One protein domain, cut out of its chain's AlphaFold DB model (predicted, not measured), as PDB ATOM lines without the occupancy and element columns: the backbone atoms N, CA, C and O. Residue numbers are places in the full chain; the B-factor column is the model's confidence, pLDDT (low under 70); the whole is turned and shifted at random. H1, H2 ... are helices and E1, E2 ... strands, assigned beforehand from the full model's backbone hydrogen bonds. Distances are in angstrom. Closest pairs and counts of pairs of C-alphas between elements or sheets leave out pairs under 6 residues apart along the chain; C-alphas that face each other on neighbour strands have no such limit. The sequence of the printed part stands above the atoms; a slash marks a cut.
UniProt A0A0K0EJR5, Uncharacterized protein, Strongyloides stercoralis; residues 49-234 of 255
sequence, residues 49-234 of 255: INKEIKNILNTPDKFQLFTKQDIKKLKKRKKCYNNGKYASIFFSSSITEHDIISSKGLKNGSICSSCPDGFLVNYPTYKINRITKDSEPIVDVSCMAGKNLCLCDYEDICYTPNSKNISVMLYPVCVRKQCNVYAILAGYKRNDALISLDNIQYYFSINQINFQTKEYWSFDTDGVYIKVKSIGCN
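What this domain is: This is residues 49 to 234 of the 255 residues of an uncharacterized protein of Strongyloides stercoralis (UniProt A0A0K0EJR5). A strongly twisted, forked sheet of ten strands makes the body: from E11 one branch runs through E1 and E4 to E3, another through E5, E6 and E9 to E10, and the third is the E7 and E8 hairpin. H2 is over E3 at one end with H1 beyond it, H3 is near E8 and E10 towards the other end, and E2 is tied to E7 through residues 140 to 141. The printed part has 186 residues, with under half of them in named elements, three helices and eleven strands in the order H1 H2 E1 to E10 H3 E11. The sheet is mixed, antiparallel but for E1 with E11, and the class is mixed, helices and strands. The whole is compact, with a radius of gyration of the C-alphas of 16.3 A and spans of 54 by 36 by 29 A.

How they stand to each other: H1, residues 49 to 58, only grazes the sheet with its residues 49 to 56. H2, residues 68 to 75, is close to H1 but not clearly touching, with the closest C-alphas, Leu 57 and Lys 68, 6.8 A apart, at a shallow tilt of 16 degrees, opposite ways. H2 has a height over the sheet of 9.7 A, lies over E3, residues 110 to 115, and only just stands up from the sheet, rising 42 degrees. In H1 and H2 every O i to N i+4 pair is within hydrogen-bond range; H3, residues 205 to 208, is too short for one. E1, residues 86 to 92, is antiparallel to E4, residues 118 to 124, with N 91 and O 119 at 2.8 A. E2, residues 100 to 102, pairs with no named strand, but is near E7, residues 167 to 175, with 7 pairs of C-alphas within 10 A. E3 and E4 form a hairpin, with N 112 and O 120 at 2.8 A. E5, residues 150 to 153, and E6, residues 158 to 161, form a hairpin, with N 159 and O 151 at 2.7 A. E6 is antiparallel to E9, residues 193 to 196, with N 160 and O 195 at 2.9 A. E7 bends by 58 degrees at residue 172 and forms a hairpin with E8, residues 178 to 186, with N 171 and O 182 at 2.8 A. E9 and E10, residues 202 to 204, form a hairpin, with N 194 and O 203 at 2.9 A. H3 lies over none of the strands; its closest C-alpha pair with E8 is Ser 205 and Leu 185, 5.1 A. E11, residues 226 to 232, has E1 and E8 on one side and E5 on the other; N 90 and O 229 at 2.9 A, N 228 and O 181 at 2.8 A, and N 150 and O 232 at 2.8 A are within hydrogen-bond range.

Where its parts are: H1 begins at C-alpha 49 (10.576, 18.888, -65.165) and is 14.5 A long. E1 measures 19.3 A, E4 19.8 A, E7 23.3 A and E8 24.5 A. E11 is 14.9 A long and ends at C-alpha 232 (16.601, 19.371, -89.064).

The domain as a whole: The two C-alphas farthest apart, Lys 51 and Gln 212, are 55.4 A apart. The printed part has no cut. The links E4 to E5, 25 residues, and H3 to E11, 17 residues, are long. The mean pLDDT of the printed part is 85.5; residues 49 to 83 and 145 to 146 are under 70.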
ATOM      1  N   ILE A  49      11.161  18.065 -64.107       53.90
ATOM      2  CA  ILE A  49      10.576  18.888 -65.165       53.90
ATOM      3  C   ILE A  49      11.002  20.358 -65.036       53.90
ATOM      4  O   ILE A  49      11.283  21.006 -66.047       53.90
ATOM      5  N   ASN A  50      11.081  20.896 -63.815       63.12
ATOM      6  CA  ASN A  50      11.540  22.264 -63.560       63.12
ATOM      7  C   ASN A  50      13.023  22.456 -63.905       63.12
ATOM      8  O   ASN A  50      13.410  23.525 -64.384       63.12
ATOM      9  N   LYS A  51      13.854  21.424 -63.706       65.99
ATOM     10  CA  LYS A  51      15.280  21.467 -64.050       65.99
ATOM     11  C   LYS A  51      15.496  21.524 -65.566       65.99
ATOM     12  O   LYS A  51      16.299  22.331 -66.026       65.99
ATOM     13  N   GLU A  52      14.739  20.743 -66.339       60.51
ATOM     14  CA  GLU A  52      14.786  20.797 -67.809       60.51
ATOM     15  C   GLU A  52      14.360  22.173 -68.349       60.51
ATOM     16  O   GLU A  52      15.041  22.719 -69.212       60.51
ATOM     17  N   ILE A  53      13.310  22.798 -67.789       57.70
ATOM     18  CA  ILE A  53      12.890  24.163 -68.177       57.70
ATOM     19  C   ILE A  53      13.993  25.172 -67.923       57.70
ATOM     20  O   ILE A  53      14.270  25.997 -68.789       57.70
ATOM     21  N   LYS A  54      14.580  25.149 -66.721       64.32
ATOM     22  CA  LYS A  54      15.634  26.100 -66.363       64.32
ATOM     23  C   LYS A  54      16.787  26.008 -67.358       64.32
ATOM     24  O   LYS A  54      17.234  27.042 -67.832       64.32
ATOM     25  N   ASN A  55      17.182  24.799 -67.756       63.71
ATOM     26  CA  ASN A  55      18.227  24.611 -68.761       63.71
ATOM     27  C   ASN A  55      17.851  25.215 -70.126       63.71
ATOM     28  O   ASN A  55      18.662  25.927 -70.702       63.71
ATOM     29  N   ILE A  56      16.620  25.000 -70.604       55.51
ATOM     30  CA  ILE A  56      16.131  25.544 -71.887       55.51
ATOM     31  C   ILE A  56      16.046  27.077 -71.862       55.51
ATOM     32  O   ILE A  56      16.414  27.746 -72.824       55.51
ATOM     33  N   LEU A  57      15.556  27.656 -70.760       56.55
ATOM     34  CA  LEU A  57      15.421  29.108 -70.614       56.55
ATOM     35  C   LEU A  57      16.773  29.818 -70.464       56.55
ATOM     36  O   LEU A  57      16.853  31.011 -70.779       56.55
ATOM     37  N   ASN A  58      17.792  29.103 -69.984       59.88
ATOM     38  CA  ASN A  58      19.129  29.626 -69.719       59.88
ATOM     39  C   ASN A  58      20.087  29.509 -70.909       59.88
ATOM     40  O   ASN A  58      21.179  30.053 -70.823       59.88
ATOM     41  N   THR A  59      19.711  28.837 -72.001       54.36
ATOM     42  CA  THR A  59      20.448  28.881 -73.274       54.36
ATOM     43  C   THR A  59      19.853  29.970 -74.171       54.36
ATOM     44  O   THR A  59      18.762  29.757 -74.713       54.36
ATOM     45  N   PRO A  60      20.507  31.137 -74.329       43.21
ATOM     46  CA  PRO A  60      20.112  32.130 -75.322       43.21
ATOM     47  C   PRO A  60      20.263  31.534 -76.732       43.21
ATOM     48  O   PRO A  60      21.101  30.664 -76.953       43.21
ATOM     49  N   ASP A  61      19.424  31.967 -77.667       50.01
ATOM     50  CA  ASP A  61      19.531  31.728 -79.119       50.01
ATOM     51  C   ASP A  61      19.411  30.299 -79.676       50.01
ATOM     52  O   ASP A  61      19.264  30.147 -80.885       50.01
ATOM     53  N   LYS A  62      19.366  29.240 -78.856       50.36
ATOM     54  CA  LYS A  62      19.253  27.863 -79.391       50.36
ATOM     55  C   LYS A  62      17.853  27.497 -79.923       50.36
ATOM     56  O   LYS A  62      17.692  26.491 -80.606       50.36
ATOM     57  N   PHE A  63      16.824  28.284 -79.609       51.19
ATOM     58  CA  PHE A  63      15.428  27.899 -79.842       51.19
ATOM     59  C   PHE A  63      14.608  29.049 -80.433       51.19
ATOM     60  O   PHE A  63      13.843  29.702 -79.727       51.19
ATOM     61  N   GLN A  64      14.771  29.305 -81.731       63.17
ATOM     62  CA  GLN A  64      14.013  30.356 -82.428       63.17
ATOM     63  C   GLN A  64      12.615  29.896 -82.881       63.17
ATOM     64  O   GLN A  64      11.699  30.702 -82.958       63.17
ATOM     65  N   LEU A  65      12.419  28.591 -83.103       64.98
ATOM     66  CA  LEU A  65      11.135  28.005 -83.525       64.98
ATOM     67  C   LEU A  65       9.986  28.219 -82.523       64.98
ATOM     68  O   LEU A  65       8.837  28.405 -82.919       64.98
ATOM     69  N   PHE A  66      10.287  28.148 -81.226       65.76
ATOM     70  CA  PHE A  66       9.316  28.316 -80.148       65.76
ATOM     71  C   PHE A  66       9.856  29.340 -79.162       65.76
ATOM     72  O   PHE A  66      10.896  29.120 -78.537       65.76
ATOM     73  N   THR A  67       9.134  30.441 -78.969       64.47
ATOM     74  CA  THR A  67       9.527  31.439 -77.977       64.47
ATOM     75  C   THR A  67       9.477  30.844 -76.567       64.47
ATOM     76  O   THR A  67       8.760  29.877 -76.280       64.47
ATOM     77  N   LYS A  68      10.169  31.478 -75.612       64.39
ATOM     78  CA  LYS A  68      10.054  31.129 -74.182       64.39
ATOM     79  C   LYS A  68       8.592  31.108 -73.707       64.39
ATOM     80  O   LYS A  68       8.247  30.324 -72.821       64.39
ATOM     81  N   GLN A  69       7.739  31.968 -74.267       64.85
ATOM     82  CA  GLN A  69       6.312  32.016 -73.950       64.85
ATOM     83  C   GLN A  69       5.556  30.822 -74.541       64.85
ATOM     84  O   GLN A  69       4.736  30.241 -73.831       64.85
ATOM     85  N   ASP A  70       5.877  30.403 -75.767       66.91
ATOM     86  CA  ASP A  70       5.304  29.201 -76.388       66.91
ATOM     87  C   ASP A  70       5.628  27.963 -75.555       66.91
ATOM     88  O   ASP A  70       4.727  27.226 -75.161       66.91
ATOM     89  N   ILE A  71       6.892  27.792 -75.160       65.86
ATOM     90  CA  ILE A  71       7.325  26.669 -74.315       65.86
ATOM     91  C   ILE A  71       6.568  26.664 -72.974       65.86
ATOM     92  O   ILE A  71       6.083  25.619 -72.529       65.86
ATOM     93  N   LYS A  72       6.407  27.832 -72.334       65.16
ATOM     94  CA  LYS A  72       5.642  27.972 -71.079       65.16
ATOM     95  C   LYS A  72       4.146  27.681 -71.264       65.16
ATOM     96  O   LYS A  72       3.549  27.027 -70.408       65.16
ATOM     97  N   LYS A  73       3.534  28.157 -72.354       63.45
ATOM     98  CA  LYS A  73       2.102  27.985 -72.657       63.45
ATOM     99  C   LYS A  73       1.774  26.535 -73.015       63.45
ATOM    100  O   LYS A  73       0.757  26.012 -72.562       63.45
ATOM    101  N   LEU A  74       2.651  25.874 -73.768       59.59
ATOM    102  CA  LEU A  74       2.472  24.495 -74.224       59.59
ATOM    103  C   LEU A  74       2.652  23.474 -73.087       59.59
ATOM    104  O   LEU A  74       1.975  22.453 -73.097       59.59
ATOM    105  N   LYS A  75       3.436  23.786 -72.042       57.57
ATOM    106  CA  LYS A  75       3.580  22.942 -70.835       57.57
ATOM    107  C   LYS A  75       2.313  22.740 -70.016       57.57
ATOM    108  O   LYS A  75       2.182  21.715 -69.355       57.57
ATOM    109  N   LYS A  76       1.402  23.719 -70.012       51.58
ATOM    110  CA  LYS A  76       0.147  23.612 -69.249       51.58
ATOM    111  C   LYS A  76      -0.824  22.601 -69.867       51.58
ATOM    112  O   LYS A  76      -1.778  22.198 -69.207       51.58
ATOM    113  N   ARG A  77      -0.610  22.188 -71.121       52.61
ATOM    114  CA  ARG A  77      -1.452  21.190 -71.785       52.61
ATOM    115  C   ARG A  77      -1.003  19.792 -71.348       52.61
ATOM    116  O   ARG A  77       0.177  19.468 -71.423       52.61
ATOM    117  N   LYS A  78      -1.961  19.013 -70.822       55.06
ATOM    118  CA  LYS A  78      -1.843  17.620 -70.348       55.06
ATOM    119  C   LYS A  78      -0.842  16.814 -71.199       55.06
ATOM    120  O   LYS A  78      -0.821  16.977 -72.416       55.06
ATOM    121  N   LYS A  79      -0.046  15.956 -70.533       58.63
ATOM    122  CA  LYS A  79       0.948  15.011 -71.094       58.63
ATOM    123  C   LYS A  79       0.631  14.628 -72.543       58.63
ATOM    124  O   LYS A  79      -0.499  14.237 -72.828       58.63
ATOM    125  N   CYS A  80       1.638  14.655 -73.415       63.12
ATOM    126  CA  CYS A  80       1.543  14.091 -74.757       63.12
ATOM    127  C   CYS A  80       1.287  12.586 -74.707       63.12
ATOM    128  O   CYS A  80       2.198  11.771 -74.823       63.12
ATOM    129  N   TYR A  81       0.033  12.212 -74.519       60.90
ATOM    130  CA  TYR A  81      -0.429  10.883 -74.828       60.90
ATOM    131  C   TYR A  81      -0.723  10.855 -76.321       60.90
ATOM    132  O   TYR A  81      -1.519  11.648 -76.834       60.90
ATOM    133  N   ASN A  82      -0.055   9.953 -77.035       61.26
ATOM    134  CA  ASN A  82      -0.438   9.644 -78.399       61.26
ATOM    135  C   ASN A  82      -1.736   8.825 -78.353       61.26
ATOM    136  O   ASN A  82      -1.713   7.601 -78.394       61.26
ATOM    137  N   ASN A  83      -2.883   9.498 -78.238       69.38
ATOM    138  CA  ASN A  83      -4.200   8.848 -78.228       69.38
ATOM    139  C   ASN A  83      -4.640   8.387 -79.636       69.38
ATOM    140  O   ASN A  83      -5.834   8.355 -79.925       69.38
ATOM    141  N   GLY A  84      -3.695   8.126 -80.551       77.81
ATOM    142  CA  GLY A  84      -3.968   7.733 -81.938       77.81
ATOM    143  C   GLY A  84      -4.673   8.801 -82.781       77.81
ATOM    144  O   GLY A  84      -5.208   8.483 -83.832       77.81
ATOM    145  N   LYS A  85      -4.725  10.057 -82.314       86.36
ATOM    146  CA  LYS A  85      -5.321  11.217 -83.016       86.36
ATOM    147  C   LYS A  85      -4.312  12.336 -83.286       86.36
ATOM    148  O   LYS A  85      -4.690  13.429 -83.701       86.36
ATOM    149  N   TYR A  86      -3.050  12.088 -82.958       91.87
ATOM    150  CA  TYR A  86      -1.985  13.067 -83.054       91.87
ATOM    151  C   TYR A  86      -0.844  12.474 -83.862       91.87
ATOM    152  O   TYR A  86      -0.489  11.312 -83.680       91.87
ATOM    153  N   ALA A  87      -0.268  13.291 -84.729       94.07
ATOM    154  CA  ALA A  87       0.977  12.980 -85.404       94.07
ATOM    155  C   ALA A  87       2.119  13.639 -84.635       94.07
ATOM    156  O   ALA A  87       1.989  14.780 -84.191       94.07
ATOM    157  N   SER A  88       3.220  12.920 -84.461       92.89
ATOM    158  CA  SER A  88       4.388  13.417 -83.733       92.89
ATOM    159  C   SER A  88       5.523  13.684 -84.710       92.89
ATOM    160  O   SER A  88       5.714  12.915 -85.648       92.89
ATOM    161  N   ILE A  89       6.288  14.746 -84.477       94.21
ATOM    162  CA  ILE A  89       7.531  15.010 -85.201       94.21
ATOM    163  C   ILE A  89       8.547  15.671 -84.276       94.21
ATOM    164  O   ILE A  89       8.202  16.493 -83.420       94.21
ATOM    165  N   PHE A  90       9.809  15.290 -84.438       93.65
ATOM    166  CA  PHE A  90      10.928  15.934 -83.775       93.65
ATOM    167  C   PHE A  90      11.514  17.055 -84.647       93.65
ATOM    168  O   PHE A  90      11.965  16.808 -85.763       93.65
ATOM    169  N   PHE A  91      11.542  18.276 -84.121       92.61
ATOM    170  CA  PHE A  91      12.247  19.413 -84.705       92.61
ATOM    171  C   PHE A  91      13.614  19.559 -84.050       92.61
ATOM    172  O   PHE A  91      13.697  19.818 -82.847       92.61
ATOM    173  N   SER A  92      14.679  19.437 -84.838       92.36
ATOM    174  CA  SER A  92      16.032  19.746 -84.385       92.36
ATOM    175  C   SER A  92      16.170  21.229 -84.030       92.36
ATOM    176  O   SER A  92      15.658  22.109 -84.722       92.36
ATOM    177  N   SER A  93      16.949  21.509 -82.988       88.45
ATOM    178  CA  SER A  93      17.382  22.857 -82.591       88.45
ATOM    179  C   SER A  93      18.216  23.582 -83.653       88.45
ATOM    180  O   SER A  93      18.482  24.771 -83.527       88.45
ATOM    181  N   SER A  94      18.647  22.875 -84.699       89.45
ATOM    182  CA  SER A  94      19.379  23.463 -85.818       89.45
ATOM    183  C   SER A  94      18.504  24.266 -86.783       89.45
ATOM    184  O   SER A  94      19.062  25.019 -87.586       89.45
ATOM    185  N   ILE A  95      17.177  24.103 -86.711       90.42
ATOM    186  CA  ILE A  95      16.199  24.875 -87.483       90.42
ATOM    187  C   ILE A  95      15.978  26.221 -86.790       90.42
ATOM    188  O   ILE A  95      15.588  26.294 -85.622       90.42
ATOM    189  N   THR A  96      16.212  27.284 -87.543       86.45
ATOM    190  CA  THR A  96      16.067  28.681 -87.131       86.45
ATOM    191  C   THR A  96      14.872  29.330 -87.825       86.45
ATOM    192  O   THR A  96      14.295  28.752 -88.742       86.45
ATOM    193  N   GLU A  97      14.487  30.539 -87.410       84.39
ATOM    194  CA  GLU A  97      13.400  31.275 -88.077       84.39
ATOM    195  C   GLU A  97      13.731  31.555 -89.554       84.39
ATOM    196  O   GLU A  97      12.860  31.461 -90.412       84.39
ATOM    197  N   HIS A  98      15.011  31.773 -89.870       87.78
ATOM    198  CA  HIS A  98      15.503  31.970 -91.239       87.78
ATOM    199  C   HIS A  98      15.406  30.726 -92.134       87.78
ATOM    200  O   HIS A  98      15.536  30.838 -93.351       87.78
ATOM    201  N   ASP A  99      15.207  29.543 -91.553       89.29
ATOM    202  CA  ASP A  99      15.067  28.292 -92.300       89.29
ATOM    203  C   ASP A  99      13.604  28.002 -92.692       89.29
ATOM    204  O   ASP A  99      13.345  27.052 -93.437       89.29
ATOM    205  N   ILE A 100      12.655  28.796 -92.178       88.92
ATOM    206  CA  ILE A 100      11.212  28.583 -92.284       88.92
ATOM    207  C   ILE A 100      10.602  29.599 -93.250       88.92
ATOM    208  O   ILE A 100      10.674  30.804 -93.031       88.92
ATOM    209  N   ILE A 101       9.922  29.108 -94.283       89.40
ATOM    210  CA  ILE A 101       9.153  29.934 -95.226       89.40
ATOM    211  C   ILE A 101       7.796  30.314 -94.617       89.40
ATOM    212  O   ILE A 101       7.318  31.436 -94.768       89.40
ATOM    213  N   SER A 102       7.158  29.374 -93.915       90.54
ATOM    214  CA  SER A 102       5.852  29.567 -93.281       90.54
ATOM    215  C   SER A 102       5.724  28.698 -92.035       90.54
ATOM    216  O   SER A 102       6.079  27.525 -92.055       90.54
ATOM    217  N   SER A 103       5.180  29.253 -90.952       89.45
ATOM    218  CA  SER A 103       5.011  28.581 -89.651       89.45
ATOM    219  C   SER A 103       3.557  28.556 -89.163       89.45
ATOM    220  O   SER A 103       3.303  28.389 -87.967       89.45
ATOM    221  N   LYS A 104       2.585  28.734 -90.071       87.50
ATOM    222  CA  LYS A 104       1.157  28.888 -89.732       87.50
ATOM    223  C   LYS A 104       0.632  27.794 -88.796       87.50
ATOM    224  O   LYS A 104       0.048  28.103 -87.758       87.50
ATOM    225  N   GLY A 105       0.878  26.527 -89.129       87.98
ATOM    226  CA  GLY A 105       0.408  25.390 -88.341       87.98
ATOM    227  C   GLY A 105       1.279  25.044 -87.127       87.98
ATOM    228  O   GLY A 105       0.852  24.252 -86.287       87.98
ATOM    229  N   LEU A 106       2.464  25.647 -86.974       86.87
ATOM    230  CA  LEU A 106       3.439  25.305 -85.930       86.87
ATOM    231  C   LEU A 106       2.849  25.511 -84.526       86.87
ATOM    232  O   LEU A 106       3.066  24.717 -83.611       86.87
ATOM    233  N   LYS A 107       2.016  26.546 -84.368       83.75
ATOM    234  CA  LYS A 107       1.354  26.901 -83.100       83.75
ATOM    235  C   LYS A 107       0.166  25.998 -82.743       83.75
ATOM    236  O   LYS A 107      -0.319  26.062 -81.611       83.75
ATOM    237  N   ASN A 108      -0.282  25.142 -83.663       88.57
ATOM    238  CA  ASN A 108      -1.362  24.182 -83.414       88.57
ATOM    239  C   ASN A 108      -0.868  22.923 -82.682       88.57
ATOM    240  O   ASN A 108      -1.679  22.103 -82.248       88.57
ATOM    241  N   GLY A 109       0.450  22.769 -82.531       87.72
ATOM    242  CA  GLY A 109       1.067  21.642 -81.845       87.72
ATOM    243  C   GLY A 109       1.092  21.758 -80.318       87.72
ATOM    244  O   GLY A 109       0.725  22.768 -79.717       87.72
ATOM    245  N   SER A 110       1.551  20.687 -79.671       86.96
ATOM    246  CA  SER A 110       1.882  20.624 -78.244       86.96
ATOM    247  C   SER A 110       3.274  20.025 -78.064       86.96
ATOM    248  O   SER A 110       3.519  18.904 -78.504       86.96
ATOM    249  N   ILE A 111       4.192  20.766 -77.434       84.84
ATOM    250  CA  ILE A 111       5.546  20.268 -77.138       84.84
ATOM    251  C   ILE A 111       5.453  19.172 -76.072       84.84
ATOM    252  O   ILE A 111       4.982  19.403 -74.960       84.84
ATOM    253  N   CYS A 112       5.955  17.993 -76.412       83.25
ATOM    254  CA  CYS A 112       5.919  16.790 -75.589       83.25
ATOM    255  C   CYS A 112       7.169  16.607 -74.753       83.25
ATOM    256  O   CYS A 112       7.111  16.225 -73.584       83.25
ATOM    257  N   SER A 113       8.308  16.880 -75.370       81.70
ATOM    258  CA  SER A 113       9.606  16.850 -74.725       81.70
ATOM    259  C   SER A 113      10.502  17.871 -75.395       81.70
ATOM    260  O   SER A 113      10.423  18.089 -76.604       81.70
ATOM    261  N   SER A 114      11.369  18.475 -74.599       79.00
ATOM    262  CA  SER A 114      12.442  19.324 -75.081       79.00
ATOM    263  C   SER A 114      13.747  18.729 -74.586       79.00
ATOM    264  O   SER A 114      13.873  18.375 -73.414       79.00
ATOM    265  N   CYS A 115      14.683  18.573 -75.505       80.91
ATOM    266  CA  CYS A 115      16.031  18.109 -75.247       80.91
ATOM    267  C   CYS A 115      17.000  19.204 -75.696       80.91
ATOM    268  O   CYS A 115      16.599  20.093 -76.453       80.91
ATOM    269  N   PRO A 116      18.280  19.147 -75.283       80.38
ATOM    270  CA  PRO A 116      19.283  20.086 -75.771       80.38
ATOM    271  C   PRO A 116      19.276  20.208 -77.293       80.38
ATOM    272  O   PRO A 116      19.506  21.298 -77.803       80.38
ATOM    273  N   ASP A 117      18.964  19.125 -77.999       85.31
ATOM    274  CA  ASP A 117      19.067  19.070 -79.450       85.31
ATOM    275  C   ASP A 117      17.753  19.355 -80.187       85.31
ATOM    276  O   ASP A 117      17.753  19.363 -81.412       85.31
ATOM    277  N   GLY A 118      16.638  19.625 -79.497       88.63
ATOM    278  CA  GLY A 118      15.376  19.955 -80.166       88.63
ATOM    279  C   GLY A 118      14.104  19.649 -79.378       88.63
ATOM    280  O   GLY A 118      14.120  19.479 -78.156       88.63
ATOM    281  N   PHE A 119      12.982  19.569 -80.092       86.75
ATOM    282  CA  PHE A 119      11.642  19.408 -79.527       86.75
ATOM    283  C   PHE A 119      10.877  18.284 -80.207       86.75
ATOM    284  O   PHE A 119      10.784  18.243 -81.427       86.75
ATOM    285  N   LEU A 120      10.242  17.424 -79.415       89.78
ATOM    286  CA  LEU A 120       9.184  16.549 -79.909       89.78
ATOM    287  C   LEU A 120       7.852  17.284 -79.788       89.78
ATOM    288  O   LEU A 120       7.516  17.755 -78.698       89.78
ATOM    289  N   VAL A 121       7.095  17.365 -80.878       90.83
ATOM    290  CA  VAL A 121       5.829  18.100 -80.935       90.83
ATOM    291  C   VAL A 121       4.737  17.211 -81.514       90.83
ATOM    292  O   VAL A 121       4.933  16.576 -82.549       90.83
ATOM    293  N   ASN A 122       3.577  17.201 -80.859       92.37
ATOM    294  CA  ASN A 122       2.382  16.513 -81.333       92.37
ATOM    295  C   ASN A 122       1.421  17.499 -81.985       92.37
ATOM    296  O   ASN A 122       1.097  18.523 -81.383       92.37
ATOM    297  N   TYR A 123       0.903  17.155 -83.157       93.03
ATOM    298  CA  TYR A 123      -0.067  17.952 -83.899       93.03
ATOM    299  C   TYR A 123      -1.400  17.226 -84.026       93.03
ATOM    300  O   TYR A 123      -1.403  16.011 -84.258       93.03
ATOM    301  N   PRO A 124      -2.533  17.942 -83.897       92.54
ATOM    302  CA  PRO A 124      -3.816  17.393 -84.301       92.54
ATOM    303  C   PRO A 124      -3.761  17.061 -85.793       92.54
ATOM    304  O   PRO A 124      -3.223  17.824 -86.592       92.54
ATOM    305  N   THR A 125      -4.297  15.907 -86.162       93.30
ATOM    306  CA  THR A 125      -4.234  15.409 -87.537       93.30
ATOM    307  C   THR A 125      -5.485  15.723 -88.335       93.30
ATOM    308  O   THR A 125      -6.603  15.675 -87.812       93.30
ATOM    309  N   TYR A 126      -5.311  15.890 -89.640       93.19
ATOM    310  CA  TYR A 126      -6.411  15.870 -90.589       93.19
ATOM    311  C   TYR A 126      -7.024  14.467 -90.686       93.19
ATOM    312  O   TYR A 126      -6.323  13.453 -90.694       93.19
ATOM    313  N   LYS A 127      -8.361  14.417 -90.760       86.80
ATOM    314  CA  LYS A 127      -9.128  13.174 -90.974       86.80
ATOM    315  C   LYS A 127      -9.195  12.760 -92.447       86.80
ATOM    316  O   LYS A 127      -9.646  11.661 -92.745       86.80
ATOM    317  N   ILE A 128      -8.806  13.660 -93.346       90.23
ATOM    318  CA  ILE A 128      -8.853  13.476 -94.794       90.23
ATOM    319  C   ILE A 128      -7.443  13.100 -95.260       90.23
ATOM    320  O   ILE A 128      -6.476  13.748 -94.871       90.23
ATOM    321  N   ASN A 129      -7.326  12.065 -96.093       91.23
ATOM    322  CA  ASN A 129      -6.059  11.538 -96.616       91.23
ATOM    323  C   ASN A 129      -5.611  12.216 -97.924       91.23
ATOM    324  O   ASN A 129      -4.899  11.605 -98.712       91.23
ATOM    325  N   ARG A 130      -5.997  13.469 -98.164       91.84
ATOM    326  CA  ARG A 130      -5.582  14.265 -99.329       91.84
ATOM    327  C   ARG A 130      -5.423  15.723 -98.932       91.84
ATOM    328  O   ARG A 130      -6.060  16.167 -97.974       91.84
ATOM    329  N   ILE A 131      -4.610  16.460 -99.682       90.20
ATOM    330  CA  ILE A 131      -4.507  17.912 -99.530       90.20
ATOM    331  C   ILE A 131      -5.809  18.545-100.021       90.20
ATOM    332  O   ILE A 131      -6.288  18.247-101.115       90.20
ATOM    333  N   THR A 132      -6.384  19.427 -99.214       88.26
ATOM    334  CA  THR A 132      -7.533  20.257 -99.579       88.26
ATOM    335  C   THR A 132      -7.180  21.731 -99.386       88.26
ATOM    336  O   THR A 132      -6.143  22.070 -98.821       88.26
ATOM    337  N   LYS A 133      -8.050  22.642 -99.834       84.53
ATOM    338  CA  LYS A 133      -7.848  24.087 -99.622       84.53
ATOM    339  C   LYS A 133      -7.827  24.480 -98.137       84.53
ATOM    340  O   LYS A 133      -7.253  25.508 -97.801       84.53
ATOM    341  N   ASP A 134      -8.417  23.649 -97.279       85.17
ATOM    342  CA  ASP A 134      -8.510  23.869 -95.833       85.17
ATOM    343  C   ASP A 134      -7.380  23.178 -95.049       85.17
ATOM    344  O   ASP A 134      -7.267  23.361 -93.837       85.17
ATOM    345  N   SER A 135      -6.556  22.352 -95.705       86.65
ATOM    346  CA  SER A 135      -5.401  21.732 -95.059       86.65
ATOM    347  C   SER A 135      -4.201  22.666 -95.151       86.65
ATOM    348  O   SER A 135      -3.606  22.809 -96.217       86.65
ATOM    349  N   GLU A 136      -3.825  23.279 -94.033       90.02
ATOM    350  CA  GLU A 136      -2.586  24.054 -93.936       90.02
ATOM    351  C   GLU A 136      -1.418  23.166 -93.466       90.02
ATOM    352  O   GLU A 136      -1.611  22.273 -92.628       90.02
ATOM    353  N   PRO A 137      -0.188  23.392 -93.951       94.33
ATOM    354  CA  PRO A 137       0.973  22.701 -93.411       94.33
ATOM    355  C   PRO A 137       1.259  23.159 -91.974       94.33
ATOM    356  O   PRO A 137       1.012  24.308 -91.598       94.33
ATOM    357  N   ILE A 138       1.855  22.273 -91.175       93.95
ATOM    358  CA  ILE A 138       2.474  22.620 -89.888       93.95
ATOM    359  C   ILE A 138       3.492  23.736 -90.110       93.95
ATOM    360  O   ILE A 138       3.475  24.766 -89.440       93.95
ATOM    361  N   VAL A 139       4.393  23.506 -91.056       94.07
ATOM    362  CA  VAL A 139       5.506  24.388 -91.376       94.07
ATOM    363  C   VAL A 139       5.969  24.089 -92.797       94.07
ATOM    364  O   VAL A 139       5.774  22.973 -93.286       94.07
ATOM    365  N   ASP A 140       6.581  25.081 -93.427       94.25
ATOM    366  CA  ASP A 140       7.323  24.981 -94.679       94.25
ATOM    367  C   ASP A 140       8.790  25.340 -94.407       94.25
ATOM    368  O   ASP A 140       9.074  26.443 -93.932       94.25
ATOM    369  N   VAL A 141       9.707  24.396 -94.630       94.08
ATOM    370  CA  VAL A 141      11.130  24.505 -94.260       94.08
ATOM    371  C   VAL A 141      12.011  24.284 -95.482       94.08
ATOM    372  O   VAL A 141      11.882  23.268 -96.161       94.08
ATOM    373  N   SER A 142      12.954  25.192 -95.722       92.34
ATOM    374  CA  SER A 142      13.902  25.139 -96.848       92.34
ATOM    375  C   SER A 142      15.373  25.161 -96.425       92.34
ATOM    376  O   SER A 142      16.244  24.879 -97.241       92.34
ATOM    377  N   CYS A 143      15.679  25.478 -95.160       91.02
ATOM    378  CA  CYS A 143      17.055  25.614 -94.657       91.02
ATOM    379  C   CYS A 143      17.932  26.593 -95.478       91.02
ATOM    380  O   CYS A 143      19.114  26.340 -95.730       91.02
ATOM    381  N   MET A 144      17.349  27.729 -95.894       76.10
ATOM    382  CA  MET A 144      17.945  28.721 -96.808       76.10
ATOM    383  C   MET A 144      19.298  29.300 -96.373       76.10
ATOM    384  O   MET A 144      20.042  29.785 -97.225       76.10
ATOM    385  N   ALA A 145      19.666  29.224 -95.090       68.53
ATOM    386  CA  ALA A 145      20.923  29.758 -94.556       68.53
ATOM    387  C   ALA A 145      22.181  28.942 -94.950       68.53
ATOM    388  O   ALA A 145      23.144  28.863 -94.189       68.53
ATOM    389  N   GLY A 146      22.178  28.298 -96.123       61.76
ATOM    390  CA  GLY A 146      23.287  27.482 -96.628       61.76
ATOM    391  C   GLY A 146      23.436  26.122 -95.944       61.76
ATOM    392  O   GLY A 146      24.469  25.473 -96.096       61.76
ATOM    393  N   LYS A 147      22.422  25.684 -95.193       76.24
ATOM    394  CA  LYS A 147      22.442  24.438 -94.426       76.24
ATOM    395  C   LYS A 147      21.732  23.324 -95.190       76.24
ATOM    396  O   LYS A 147      20.735  23.555 -95.863       76.24
ATOM    397  N   ASN A 148      22.195  22.089 -95.018       87.37
ATOM    398  CA  ASN A 148      21.523  20.930 -95.606       87.37
ATOM    399  C   ASN A 148      20.260  20.601 -94.804       87.37
ATOM    400  O   ASN A 148      20.361  20.250 -93.623       87.37
ATOM    401  N   LEU A 149      19.094  20.718 -95.439       93.90
ATOM    402  CA  LEU A 149      17.848  20.156 -94.929       93.90
ATOM    403  C   LEU A 149      17.995  18.637 -94.816       93.90
ATOM    404  O   LEU A 149      18.453  17.988 -95.753       93.90
ATOM    405  N   CYS A 150      17.592  18.082 -93.680       95.06
ATOM    406  CA  CYS A 150      17.520  16.649 -93.473       95.06
ATOM    407  C   CYS A 150      16.177  16.251 -92.863       95.06
ATOM    408  O   CYS A 150      15.697  16.876 -91.913       95.06
ATOM    409  N   LEU A 151      15.596  15.182 -93.397       96.20
ATOM    410  CA  LEU A 151      14.419  14.516 -92.857       96.20
ATOM    411  C   LEU A 151      14.770  13.064 -92.586       96.20
ATOM    412  O   LEU A 151      15.451  12.462 -93.402       96.20
ATOM    413  N   CYS A 152      14.286  12.493 -91.490       96.53
ATOM    414  CA  CYS A 152      14.403  11.055 -91.268       96.53
ATOM    415  C   CYS A 152      13.029  10.450 -91.025       96.53
ATOM    416  O   CYS A 152      12.159  11.084 -90.411       96.53
ATOM    417  N   ASP A 153      12.833   9.244 -91.537       95.70
ATOM    418  CA  ASP A 153      11.593   8.497 -91.397       95.70
ATOM    419  C   ASP A 153      11.570   7.634 -90.126       95.70
ATOM    420  O   ASP A 153      12.408   7.756 -89.228       95.70
ATOM    421  N   TYR A 154      10.541   6.798 -90.005       92.58
ATOM    422  CA  TYR A 154      10.358   5.924 -88.850       92.58
ATOM    423  C   TYR A 154      11.284   4.702 -88.832       92.58
ATOM    424  O   TYR A 154      11.424   4.096 -87.769       92.58
ATOM    425  N   GLU A 155      11.937   4.395 -89.952       92.99
ATOM    426  CA  GLU A 155      12.946   3.339 -90.099       92.99
ATOM    427  C   GLU A 155      14.370   3.881 -89.874       92.99
ATOM    428  O   GLU A 155      15.345   3.153 -90.028       92.99
ATOM    429  N   ASP A 156      14.485   5.150 -89.452       92.76
ATOM    430  CA  ASP A 156      15.742   5.876 -89.253       92.76
ATOM    431  C   ASP A 156      16.565   6.049 -90.549       92.76
ATOM    432  O   ASP A 156      17.754   6.372 -90.494       92.76
ATOM    433  N   ILE A 157      15.921   5.930 -91.719       95.08
ATOM    434  CA  ILE A 157      16.508   6.340 -92.998       95.08
ATOM    435  C   ILE A 157      16.375   7.855 -93.099       95.08
ATOM    436  O   ILE A 157      15.308   8.429 -92.873       95.08
ATOM    437  N   CYS A 158      17.482   8.515 -93.423       96.29
ATOM    438  CA  CYS A 158      17.543   9.961 -93.549       96.29
ATOM    439  C   CYS A 158      17.711  10.381 -95.007       96.29
ATOM    440  O   CYS A 158      18.369   9.697 -95.789       96.29
ATOM    441  N   TYR A 159      17.145  11.534 -95.339       96.20
ATOM    442  CA  TYR A 159      17.028  12.054 -96.686       96.20
ATOM    443  C   TYR A 159      17.432  13.517 -96.725       96.20
ATOM    444  O   TYR A 159      17.091  14.299 -95.832       96.20
ATOM    445  N   THR A 160      18.100  13.896 -97.806       95.04
ATOM    446  CA  THR A 160      18.490  15.274 -98.096       95.04
ATOM    447  C   THR A 160      18.013  15.665 -99.489       95.04
ATOM    448  O   THR A 160      17.990  14.814-100.383       95.04
ATOM    449  N   PRO A 161      17.633  16.931 -99.714       94.55
ATOM    450  CA  PRO A 161      17.282  17.387-101.044       94.55
ATOM    451  C   PRO A 161      18.519  17.412-101.946       94.55
ATOM    452  O   PRO A 161      19.600  17.824-101.527       94.55
ATOM    453  N   ASN A 162      18.352  17.042-103.211       93.31
ATOM    454  CA  ASN A 162      19.412  17.167-104.220       93.31
ATOM    455  C   ASN A 162      19.569  18.591-104.784       93.31
ATOM    456  O   ASN A 162      20.431  18.846-105.625       93.31
ATOM    457  N   SER A 163      18.722  19.520-104.345       91.16
ATOM    458  CA  SER A 163      18.642  20.889-104.837       91.16
ATOM    459  C   SER A 163      18.330  21.833-103.680       91.16
ATOM    460  O   SER A 163      17.450  21.567-102.864       91.16
ATOM    461  N   LYS A 164      19.032  22.970-103.618       87.76
ATOM    462  CA  LYS A 164      18.848  23.991-102.566       87.76
ATOM    463  C   LYS A 164      17.509  24.730-102.652       87.76
ATOM    464  O   LYS A 164      17.163  25.464-101.738       87.76
ATOM    465  N   ASN A 165      16.779  24.553-103.751       86.98
ATOM    466  CA  ASN A 165      15.498  25.216-103.982       86.98
ATOM    467  C   ASN A 165      14.307  24.375-103.506       86.98
ATOM    468  O   ASN A 165      13.171  24.784-103.718       86.98
ATOM    469  N   ILE A 166      14.553  23.202-102.919       92.69
ATOM    470  CA  ILE A 166      13.499  22.339-102.393       92.69
ATOM    471  C   ILE A 166      13.147  22.804-100.988       92.69
ATOM    472  O   ILE A 166      14.007  22.829-100.107       92.69
ATOM    473  N   SER A 167      11.873  23.110-100.771       94.14
ATOM    474  CA  SER A 167      11.314  23.212 -99.427       94.14
ATOM    475  C   SER A 167      10.400  22.030 -99.130       94.14
ATOM    476  O   SER A 167       9.942  21.314-100.029       94.14
ATOM    477  N   VAL A 168      10.172  21.786 -97.845       96.38
ATOM    478  CA  VAL A 168       9.326  20.698 -97.374       96.38
ATOM    479  C   VAL A 168       8.223  21.237 -96.489       96.38
ATOM    480  O   VAL A 168       8.465  21.805 -95.424       96.38
ATOM    481  N   MET A 169       6.995  20.975 -96.919       96.45
ATOM    482  CA  MET A 169       5.783  21.240 -96.168       96.45
ATOM    483  C   MET A 169       5.371  19.998 -95.381       96.45
ATOM    484  O   MET A 169       5.217  18.913 -95.943       96.45
ATOM    485  N   LEU A 170       5.152  20.152 -94.079       97.47
ATOM    486  CA  LEU A 170       4.816  19.044 -93.184       97.47
ATOM    487  C   LEU A 170       3.317  18.993 -92.883       97.47
ATOM    488  O   LEU A 170       2.752  19.971 -92.400       97.47
ATOM    489  N   TYR A 171       2.678  17.842 -93.097       97.11
ATOM    490  CA  TYR A 171       1.238  17.650 -92.904       97.11
ATOM    491  C   TYR A 171       0.938  16.515 -91.913       97.11
ATOM    492  O   TYR A 171       1.356  15.381 -92.143       97.11
ATOM    493  N   PRO A 172       0.190  16.766 -90.825       96.02
ATOM    494  CA  PRO A 172      -0.210  15.743 -89.867       96.02
ATOM    495  C   PRO A 172      -1.490  15.056 -90.352       96.02
ATOM    496  O   PRO A 172      -2.560  15.664 -90.375       96.02
ATOM    497  N   VAL A 173      -1.409  13.783 -90.731       95.65
ATOM    498  CA  VAL A 173      -2.518  13.059 -91.373       95.65
ATOM    499  C   VAL A 173      -2.666  11.672 -90.767       95.65
ATOM    500  O   VAL A 173      -1.671  11.009 -90.466       95.65
ATOM    501  N   CYS A 174      -3.909  11.214 -90.603       93.98
ATOM    502  CA  CYS A 174      -4.184   9.819 -90.275       93.98
ATOM    503  C   CYS A 174      -4.549   9.019 -91.527       93.98
ATOM    504  O   CYS A 174      -5.558   9.287 -92.175       93.98
ATOM    505  N   VAL A 175      -3.774   7.974 -91.805       92.86
ATOM    506  CA  VAL A 175      -4.049   6.970 -92.835       92.86
ATOM    507  C   VAL A 175      -4.285   5.637 -92.136       92.86
ATOM    508  O   VAL A 175      -3.452   5.197 -91.349       92.86
ATOM    509  N   ARG A 176      -5.426   4.983 -92.390       90.64
ATOM    510  CA  ARG A 176      -5.749   3.650 -91.830       90.64
ATOM    511  C   ARG A 176      -5.519   3.556 -90.305       90.64
ATOM    512  O   ARG A 176      -4.930   2.601 -89.813       90.64
ATOM    513  N   LYS A 177      -5.994   4.560 -89.551       89.04
ATOM    514  CA  LYS A 177      -5.840   4.706 -88.080       89.04
ATOM    515  C   LYS A 177      -4.401   4.944 -87.580       89.04
ATOM    516  O   LYS A 177      -4.195   4.994 -86.371       89.04
ATOM    517  N   GLN A 178      -3.425   5.126 -88.469       91.94
ATOM    518  CA  GLN A 178      -2.061   5.526 -88.121       91.94
ATOM    519  C   GLN A 178      -1.852   7.001 -88.451       91.94
ATOM    520  O   GLN A 178      -2.043   7.418 -89.591       91.94
ATOM    521  N   CYS A 179      -1.459   7.789 -87.456       94.00
ATOM    522  CA  CYS A 179      -1.335   9.234 -87.578       94.00
ATOM    523  C   CYS A 179       0.136   9.635 -87.605       94.00
ATOM    524  O   CYS A 179       0.833   9.514 -86.601       94.00
ATOM    525  N   ASN A 180       0.591  10.104 -88.763       95.25
ATOM    526  CA  ASN A 180       1.984  10.455 -89.013       95.25
ATOM    527  C   ASN A 180       2.074  11.861 -89.602       95.25
ATOM    528  O   ASN A 180       1.085  12.418 -90.085       95.25
ATOM    529  N   VAL A 181       3.268  12.441 -89.543       96.82
ATOM    530  CA  VAL A 181       3.575  13.642 -90.314       96.82
ATOM    531  C   VAL A 181       4.110  13.193 -91.665       96.82
ATOM    532  O   VAL A 181       5.011  12.364 -91.726       96.82
ATOM    533  N   TYR A 182       3.547  13.724 -92.739       97.60
ATOM    534  CA  TYR A 182       3.981  13.477 -94.106       97.60
ATOM    535  C   TYR A 182       4.674  14.719 -94.651       97.60
ATOM    536  O   TYR A 182       4.243  15.837 -94.363       97.60
ATOM    537  N   ALA A 183       5.731  14.529 -95.434       97.65
ATOM    538  CA  ALA A 183       6.403  15.624 -96.122       97.65
ATOM    539  C   ALA A 183       5.961  15.723 -97.584       97.65
ATOM    540  O   ALA A 183       5.962  14.740 -98.327       97.65
ATOM    541  N   ILE A 184       5.618  16.943 -97.985       96.19
ATOM    542  CA  ILE A 184       5.321  17.328 -99.362       96.19
ATOM    543  C   ILE A 184       6.433  18.255 -99.830       96.19
ATOM    544  O   ILE A 184       6.817  19.176 -99.111       96.19
ATOM    545  N   LEU A 185       6.971  17.983-101.013       95.89
ATOM    546  CA  LEU A 185       8.137  18.654-101.561       95.89
ATOM    547  C   LEU A 185       7.681  19.762-102.499       95.89
ATOM    548  O   LEU A 185       7.052  19.494-103.524       95.89
ATOM    549  N   ALA A 186       8.052  20.997-102.189       93.21
ATOM    550  CA  ALA A 186       7.966  22.093-103.136       93.21
ATOM    551  C   ALA A 186       9.292  22.171-103.905       93.21
ATOM    552  O   ALA A 186      10.245  22.810-103.464       93.21
ATOM    553  N   GLY A 187       9.363  21.458-105.028       90.20
ATOM    554  CA  GLY A 187      10.437  21.570-106.012       90.20
ATOM    555  C   GLY A 187       9.981  22.363-107.238       90.20
ATOM    556  O   GLY A 187       8.791  22.446-107.538       90.20
ATOM    557  N   TYR A 188      10.935  22.929-107.972       87.52
ATOM    558  CA  TYR A 188      10.682  23.689-109.204       87.52
ATOM    559  C   TYR A 188      11.093  22.918-110.460       87.52
ATOM    560  O   TYR A 188      10.606  23.196-111.556       87.52
ATOM    561  N   LYS A 189      12.014  21.958-110.328       92.29
ATOM    562  CA  LYS A 189      12.545  21.156-111.431       92.29
ATOM    563  C   LYS A 189      11.978  19.744-111.385       92.29
ATOM    564  O   LYS A 189      11.699  19.197-110.325       92.29
ATOM    565  N   ARG A 190      11.897  19.100-112.554       89.01
ATOM    566  CA  ARG A 190      11.405  17.714-112.677       89.01
ATOM    567  C   ARG A 190      12.203  16.704-111.844       89.01
ATOM    568  O   ARG A 190      11.633  15.729-111.378       89.01
ATOM    569  N   ASN A 191      13.494  16.966-111.648       94.43
ATOM    570  CA  ASN A 191      14.401  16.083-110.916       94.43
ATOM    571  C   ASN A 191      14.610  16.522-109.460       94.43
ATOM    572  O   ASN A 191      15.477  15.965-108.796       94.43
ATOM    573  N   ASP A 192      13.870  17.523-108.971       95.24
ATOM    574  CA  ASP A 192      13.944  17.917-107.566       95.24
ATOM    575  C   ASP A 192      13.363  16.789-106.699       95.24
ATOM    576  O   ASP A 192      12.197  16.401-106.843       95.24
ATOM    577  N   ALA A 193      14.197  16.242-105.816       96.01
ATOM    578  CA  ALA A 193      13.866  15.085-104.999       96.01
ATOM    579  C   ALA A 193      14.524  15.140-103.619       96.01
ATOM    580  O   ALA A 193      15.585  15.745-103.441       96.01
ATOM    581  N   LEU A 194      13.917  14.437-102.664       95.80
ATOM    582  CA  LEU A 194      14.622  13.944-101.487       95.80
ATOM    583  C   LEU A 194      15.298  12.621-101.832       95.80
ATOM    584  O   LEU A 194      14.657  11.727-102.381       95.80
ATOM    585  N   ILE A 195      16.575  12.510-101.483       95.91
ATOM    586  CA  ILE A 195      17.402  11.328-101.722       95.91
ATOM    587  C   ILE A 195      17.881  10.808-100.375       95.91
ATOM    588  O   ILE A 195      18.344  11.600 -99.548       95.91
ATOM    589  N   SER A 196      17.750   9.504-100.143       96.40
ATOM    590  CA  SER A 196      18.291   8.868 -98.945       96.40
ATOM    591  C   SER A 196      19.818   8.982 -98.909       96.40
ATOM    592  O   SER A 196      20.475   9.046 -99.945       96.40
ATOM    593  N   LEU A 197      20.419   9.000 -97.718       93.29
ATOM    594  CA  LEU A 197      21.876   9.160 -97.582       93.29
ATOM    595  C   LEU A 197      22.692   8.027 -98.235       93.29
ATOM    596  O   LEU A 197      23.847   8.239 -98.597       93.29
ATOM    597  N   ASP A 198      22.103   6.841 -98.389       93.87
ATOM    598  CA  ASP A 198      22.678   5.696 -99.104       93.87
ATOM    599  C   ASP A 198      22.392   5.708-100.621       93.87
ATOM    600  O   ASP A 198      22.876   4.843-101.345       93.87
ATOM    601  N   ASN A 199      21.644   6.702-101.117       94.74
ATOM    602  CA  ASN A 199      21.204   6.850-102.506       94.74
ATOM    603  C   ASN A 199      20.379   5.660-103.040       94.74
ATOM    604  O   ASN A 199      20.395   5.378-104.241       94.74
ATOM    605  N   ILE A 200      19.654   4.950-102.176       95.53
ATOM    606  CA  ILE A 200      18.785   3.833-102.580       95.53
ATOM    607  C   ILE A 200      17.346   4.299-102.822       95.53
ATOM    608  O   ILE A 200      16.692   3.831-103.755       95.53
ATOM    609  N   GLN A 201      16.842   5.226-102.006       96.17
ATOM    610  CA  GLN A 201      15.447   5.660-102.019       96.17
ATOM    611  C   GLN A 201      15.306   7.134-102.405       96.17
ATOM    612  O   GLN A 201      16.096   7.991-102.008       96.17
ATOM    613  N   TYR A 202      14.253   7.426-103.171       96.19
ATOM    614  CA  TYR A 202      14.036   8.725-103.797       96.19
ATOM    615  C   TYR A 202      12.562   9.114-103.725       96.19
ATOM    616  O   TYR A 202      11.693   8.329-104.098       96.19
ATOM    617  N   TYR A 203      12.286  10.356-103.332       97.06
ATOM    618  CA  TYR A 203      10.952  10.954-103.392       97.06
ATOM    619  C   TYR A 203      11.017  12.195-104.274       97.06
ATOM    620  O   TYR A 203      11.576  13.214-103.873       97.06
ATOM    621  N   PHE A 204      10.472  12.113-105.486       96.14
ATOM    622  CA  PHE A 204      10.481  13.222-106.441       96.14
ATOM    623  C   PHE A 204       9.277  14.138-106.232       96.14
ATOM    624  O   PHE A 204       8.147  13.661-106.127       96.14
ATOM    625  N   SER A 205       9.494  15.455-106.269       94.55
ATOM    626  CA  SER A 205       8.411  16.446-106.168       94.55
ATOM    627  C   SER A 205       7.379  16.276-107.293       94.55
ATOM    628  O   SER A 205       6.173  16.315-107.051       94.55
ATOM    629  N   ILE A 206       7.835  15.963-108.514       94.33
ATOM    630  CA  ILE A 206       6.957  15.760-109.675       94.33
ATOM    631  C   ILE A 206       5.983  14.582-109.503       94.33
ATOM    632  O   ILE A 206       4.880  14.617-110.043       94.33
ATOM    633  N   ASN A 207       6.355  13.571-108.712       95.14
ATOM    634  CA  ASN A 207       5.537  12.376-108.497       95.14
ATOM    635  C   ASN A 207       4.416  12.602-107.475       95.14
ATOM    636  O   ASN A 207       3.603  11.709-107.266       95.14
ATOM    637  N   GLN A 208       4.345  13.778-106.845       95.65
ATOM    638  CA  GLN A 208       3.333  14.098-105.835       95.65
ATOM    639  C   GLN A 208       1.999  14.552-106.422       95.65
ATOM    640  O   GLN A 208       1.011  14.621-105.691       95.65
ATOM    641  N   ILE A 209       1.959  14.826-107.728       93.49
ATOM    642  CA  ILE A 209       0.778  15.285-108.455       93.49
ATOM    643  C   ILE A 209       0.336  14.191-109.428       93.49
ATOM    644  O   ILE A 209       1.121  13.682-110.228       93.49
ATOM    645  N   ASN A 210      -0.948  13.861-109.400       93.04
ATOM    646  CA  ASN A 210      -1.584  13.088-110.449       93.04
ATOM    647  C   ASN A 210      -1.839  14.012-111.650       93.04
ATOM    648  O   ASN A 210      -2.710  14.878-111.610       93.04
ATOM    649  N   PHE A 211      -1.091  13.831-112.741       91.67
ATOM    650  CA  PHE A 211      -1.206  14.678-113.936       91.67
ATOM    651  C   PHE A 211      -2.544  14.555-114.676       91.67
ATOM    652  O   PHE A 211      -2.905  15.474-115.413       91.67
ATOM    653  N   GLN A 212      -3.287  13.461-114.482       94.51
ATOM    654  CA  GLN A 212      -4.610  13.286-115.080       94.51
ATOM    655  C   GLN A 212      -5.655  14.132-114.346       94.51
ATOM    656  O   GLN A 212      -6.431  14.835-114.988       94.51
ATOM    657  N   THR A 213      -5.649  14.110-113.009       94.31
ATOM    658  CA  THR A 213      -6.615  14.871-112.196       94.31
ATOM    659  C   THR A 213      -6.143  16.284-111.853       94.31
ATOM    660  O   THR A 213      -6.958  17.122-111.484       94.31
ATOM    661  N   LYS A 214      -4.843  16.573-112.012       91.53
ATOM    662  CA  LYS A 214      -4.163  17.803-111.559       91.53
ATOM    663  C   LYS A 214      -4.279  18.036-110.049       91.53
ATOM    664  O   LYS A 214      -4.197  19.171-109.583       91.53
ATOM    665  N   GLU A 215      -4.458  16.962-109.290       92.38
ATOM    666  CA  GLU A 215      -4.536  16.978-107.832       92.38
ATOM    667  C   GLU A 215      -3.337  16.246-107.230       92.38
ATOM    668  O   GLU A 215      -2.692  15.430-107.889       92.38
ATOM    669  N   TYR A 216      -3.040  16.518-105.963       94.31
ATOM    670  CA  TYR A 216      -2.076  15.714-105.222       94.31
ATOM    671  C   TYR A 216      -2.603  14.291-105.033       94.31
ATOM    672  O   TYR A 216      -3.802  14.089-104.819       94.31
ATOM    673  N   TRP A 217      -1.703  13.312-105.078       96.41
ATOM    674  CA  TRP A 217      -2.039  11.949-104.683       96.41
ATOM    675  C   TRP A 217      -2.528  11.900-103.231       96.41
ATOM    676  O   TRP A 217      -2.254  12.778-102.409       96.41
ATOM    677  N   SER A 218      -3.276  10.855-102.894       95.95
ATOM    678  CA  SER A 218      -3.654  10.630-101.505       95.95
ATOM    679  C   SER A 218      -2.438  10.187-100.684       95.95
ATOM    680  O   SER A 218      -1.538   9.516-101.191       95.95
ATOM    681  N   PHE A 219      -2.406  10.527 -99.393       95.59
ATOM    682  CA  PHE A 219      -1.297  10.217 -98.475       95.59
ATOM    683  C   PHE A 219      -1.076   8.712 -98.233       95.59
ATOM    684  O   PHE A 219      -0.101   8.328 -97.589       95.59
ATOM    685  N   ASP A 220      -1.985   7.859 -98.705       94.66
ATOM    686  CA  ASP A 220      -1.860   6.401 -98.708       94.66
ATOM    687  C   ASP A 220      -1.345   5.826-100.034       94.66
ATOM    688  O   ASP A 220      -1.317   4.609-100.186       94.66
ATOM    689  N   THR A 221      -0.931   6.684-100.973       95.70
ATOM    690  CA  THR A 221      -0.259   6.264-102.206       95.70
ATOM    691  C   THR A 221       1.202   5.943-101.902       95.70
ATOM    692  O   THR A 221       1.970   6.819-101.487       95.70
ATOM    693  N   ASP A 222       1.584   4.683-102.103       93.00
ATOM    694  CA  ASP A 222       2.933   4.196-101.821       93.00
ATOM    695  C   ASP A 222       3.993   4.926-102.663       93.00
ATOM    696  O   ASP A 222       3.777   5.255-103.828       93.00
ATOM    697  N   GLY A 223       5.154   5.198-102.059       92.50
ATOM    698  CA  GLY A 223       6.300   5.815-102.740       92.50
ATOM    699  C   GLY A 223       6.150   7.300-103.100       92.50
ATOM    700  O   GLY A 223       7.073   7.876-103.672       92.50
ATOM    701  N   VAL A 224       5.027   7.950-102.768       95.93
ATOM    702  CA  VAL A 224       4.803   9.369-103.110       95.93
ATOM    703  C   VAL A 224       5.217  10.320-101.986       95.93
ATOM    704  O   VAL A 224       5.810  11.376-102.230       95.93
ATOM    705  N   TYR A 225       4.909   9.955-100.744       96.71
ATOM    706  CA  TYR A 225       5.164  10.786 -99.571       96.71
ATOM    707  C   TYR A 225       5.969  10.017 -98.536       96.71
ATOM    708  O   TYR A 225       5.670   8.868 -98.215       96.71
ATOM    709  N   ILE A 226       6.942  10.697 -97.946       96.02
ATOM    710  CA  ILE A 226       7.711  10.193 -96.812       96.02
ATOM    711  C   ILE A 226       6.955  10.452 -95.500       96.02
ATOM    712  O   ILE A 226       6.454  11.557 -95.259       96.02
ATOM    713  N   LYS A 227       6.908   9.442 -94.622       96.51
ATOM    714  CA  LYS A 227       6.469   9.588 -93.225       96.51
ATOM    715  C   LYS A 227       7.634  10.117 -92.396       96.51
ATOM    716  O   LYS A 227       8.574   9.386 -92.114       96.51
ATOM    717  N   VAL A 228       7.563  11.370 -91.979       96.93
ATOM    718  CA  VAL A 228       8.645  12.062 -91.279       96.93
ATOM    719  C   VAL A 228       8.546  11.832 -89.776       96.93
ATOM    720  O   VAL A 228       7.523  12.116 -89.147       96.93
ATOM    721  N   LYS A 229       9.644  11.360 -89.189       95.16
ATOM    722  CA  LYS A 229       9.851  11.241 -87.742       95.16
ATOM    723  C   LYS A 229      10.607  12.445 -87.188       95.16
ATOM    724  O   LYS A 229      10.273  12.942 -86.109       95.16
ATOM    725  N   SER A 230      11.601  12.935 -87.924       95.64
ATOM    726  CA  SER A 230      12.414  14.084 -87.523       95.64
ATOM    727  C   SER A 230      12.791  14.967 -88.700       95.64
ATOM    728  O   SER A 230      12.971  14.482 -89.814       95.64
ATOM    729  N   ILE A 231      12.964  16.255 -88.425       95.70
ATOM    730  CA  ILE A 231      13.444  17.253 -89.376       95.70
ATOM    731  C   ILE A 231      14.521  18.119 -88.721       95.70
ATOM    732  O   ILE A 231      14.432  18.467 -87.538       95.70
ATOM    733  N   GLY A 232      15.534  18.483 -89.496       93.60
ATOM    734  CA  GLY A 232      16.601  19.371 -89.064       93.60
ATOM    735  C   GLY A 232      17.245  20.114 -90.225       93.60
ATOM    736  O   GLY A 232      17.184  19.680 -91.370       93.60
ATOM    737  N   CYS A 233      17.899  21.226 -89.910       91.37
ATOM    738  CA  CYS A 233      18.879  21.839 -90.803       91.37
ATOM    739  C   CYS A 233      20.297  21.431 -90.368       91.37
ATOM    740  O   CYS A 233      20.510  21.013 -89.233       91.37
ATOM    741  N   ASN A 234      21.294  21.590 -91.233       87.42
ATOM    742  CA  ASN A 234      22.704  21.295 -90.936       87.42
ATOM    743  C   ASN A 234      23.001  19.799 -90.691       87.42
ATOM    744  O   ASN A 234      23.788  19.446 -89.814       87.42
TER     745      ASN A 234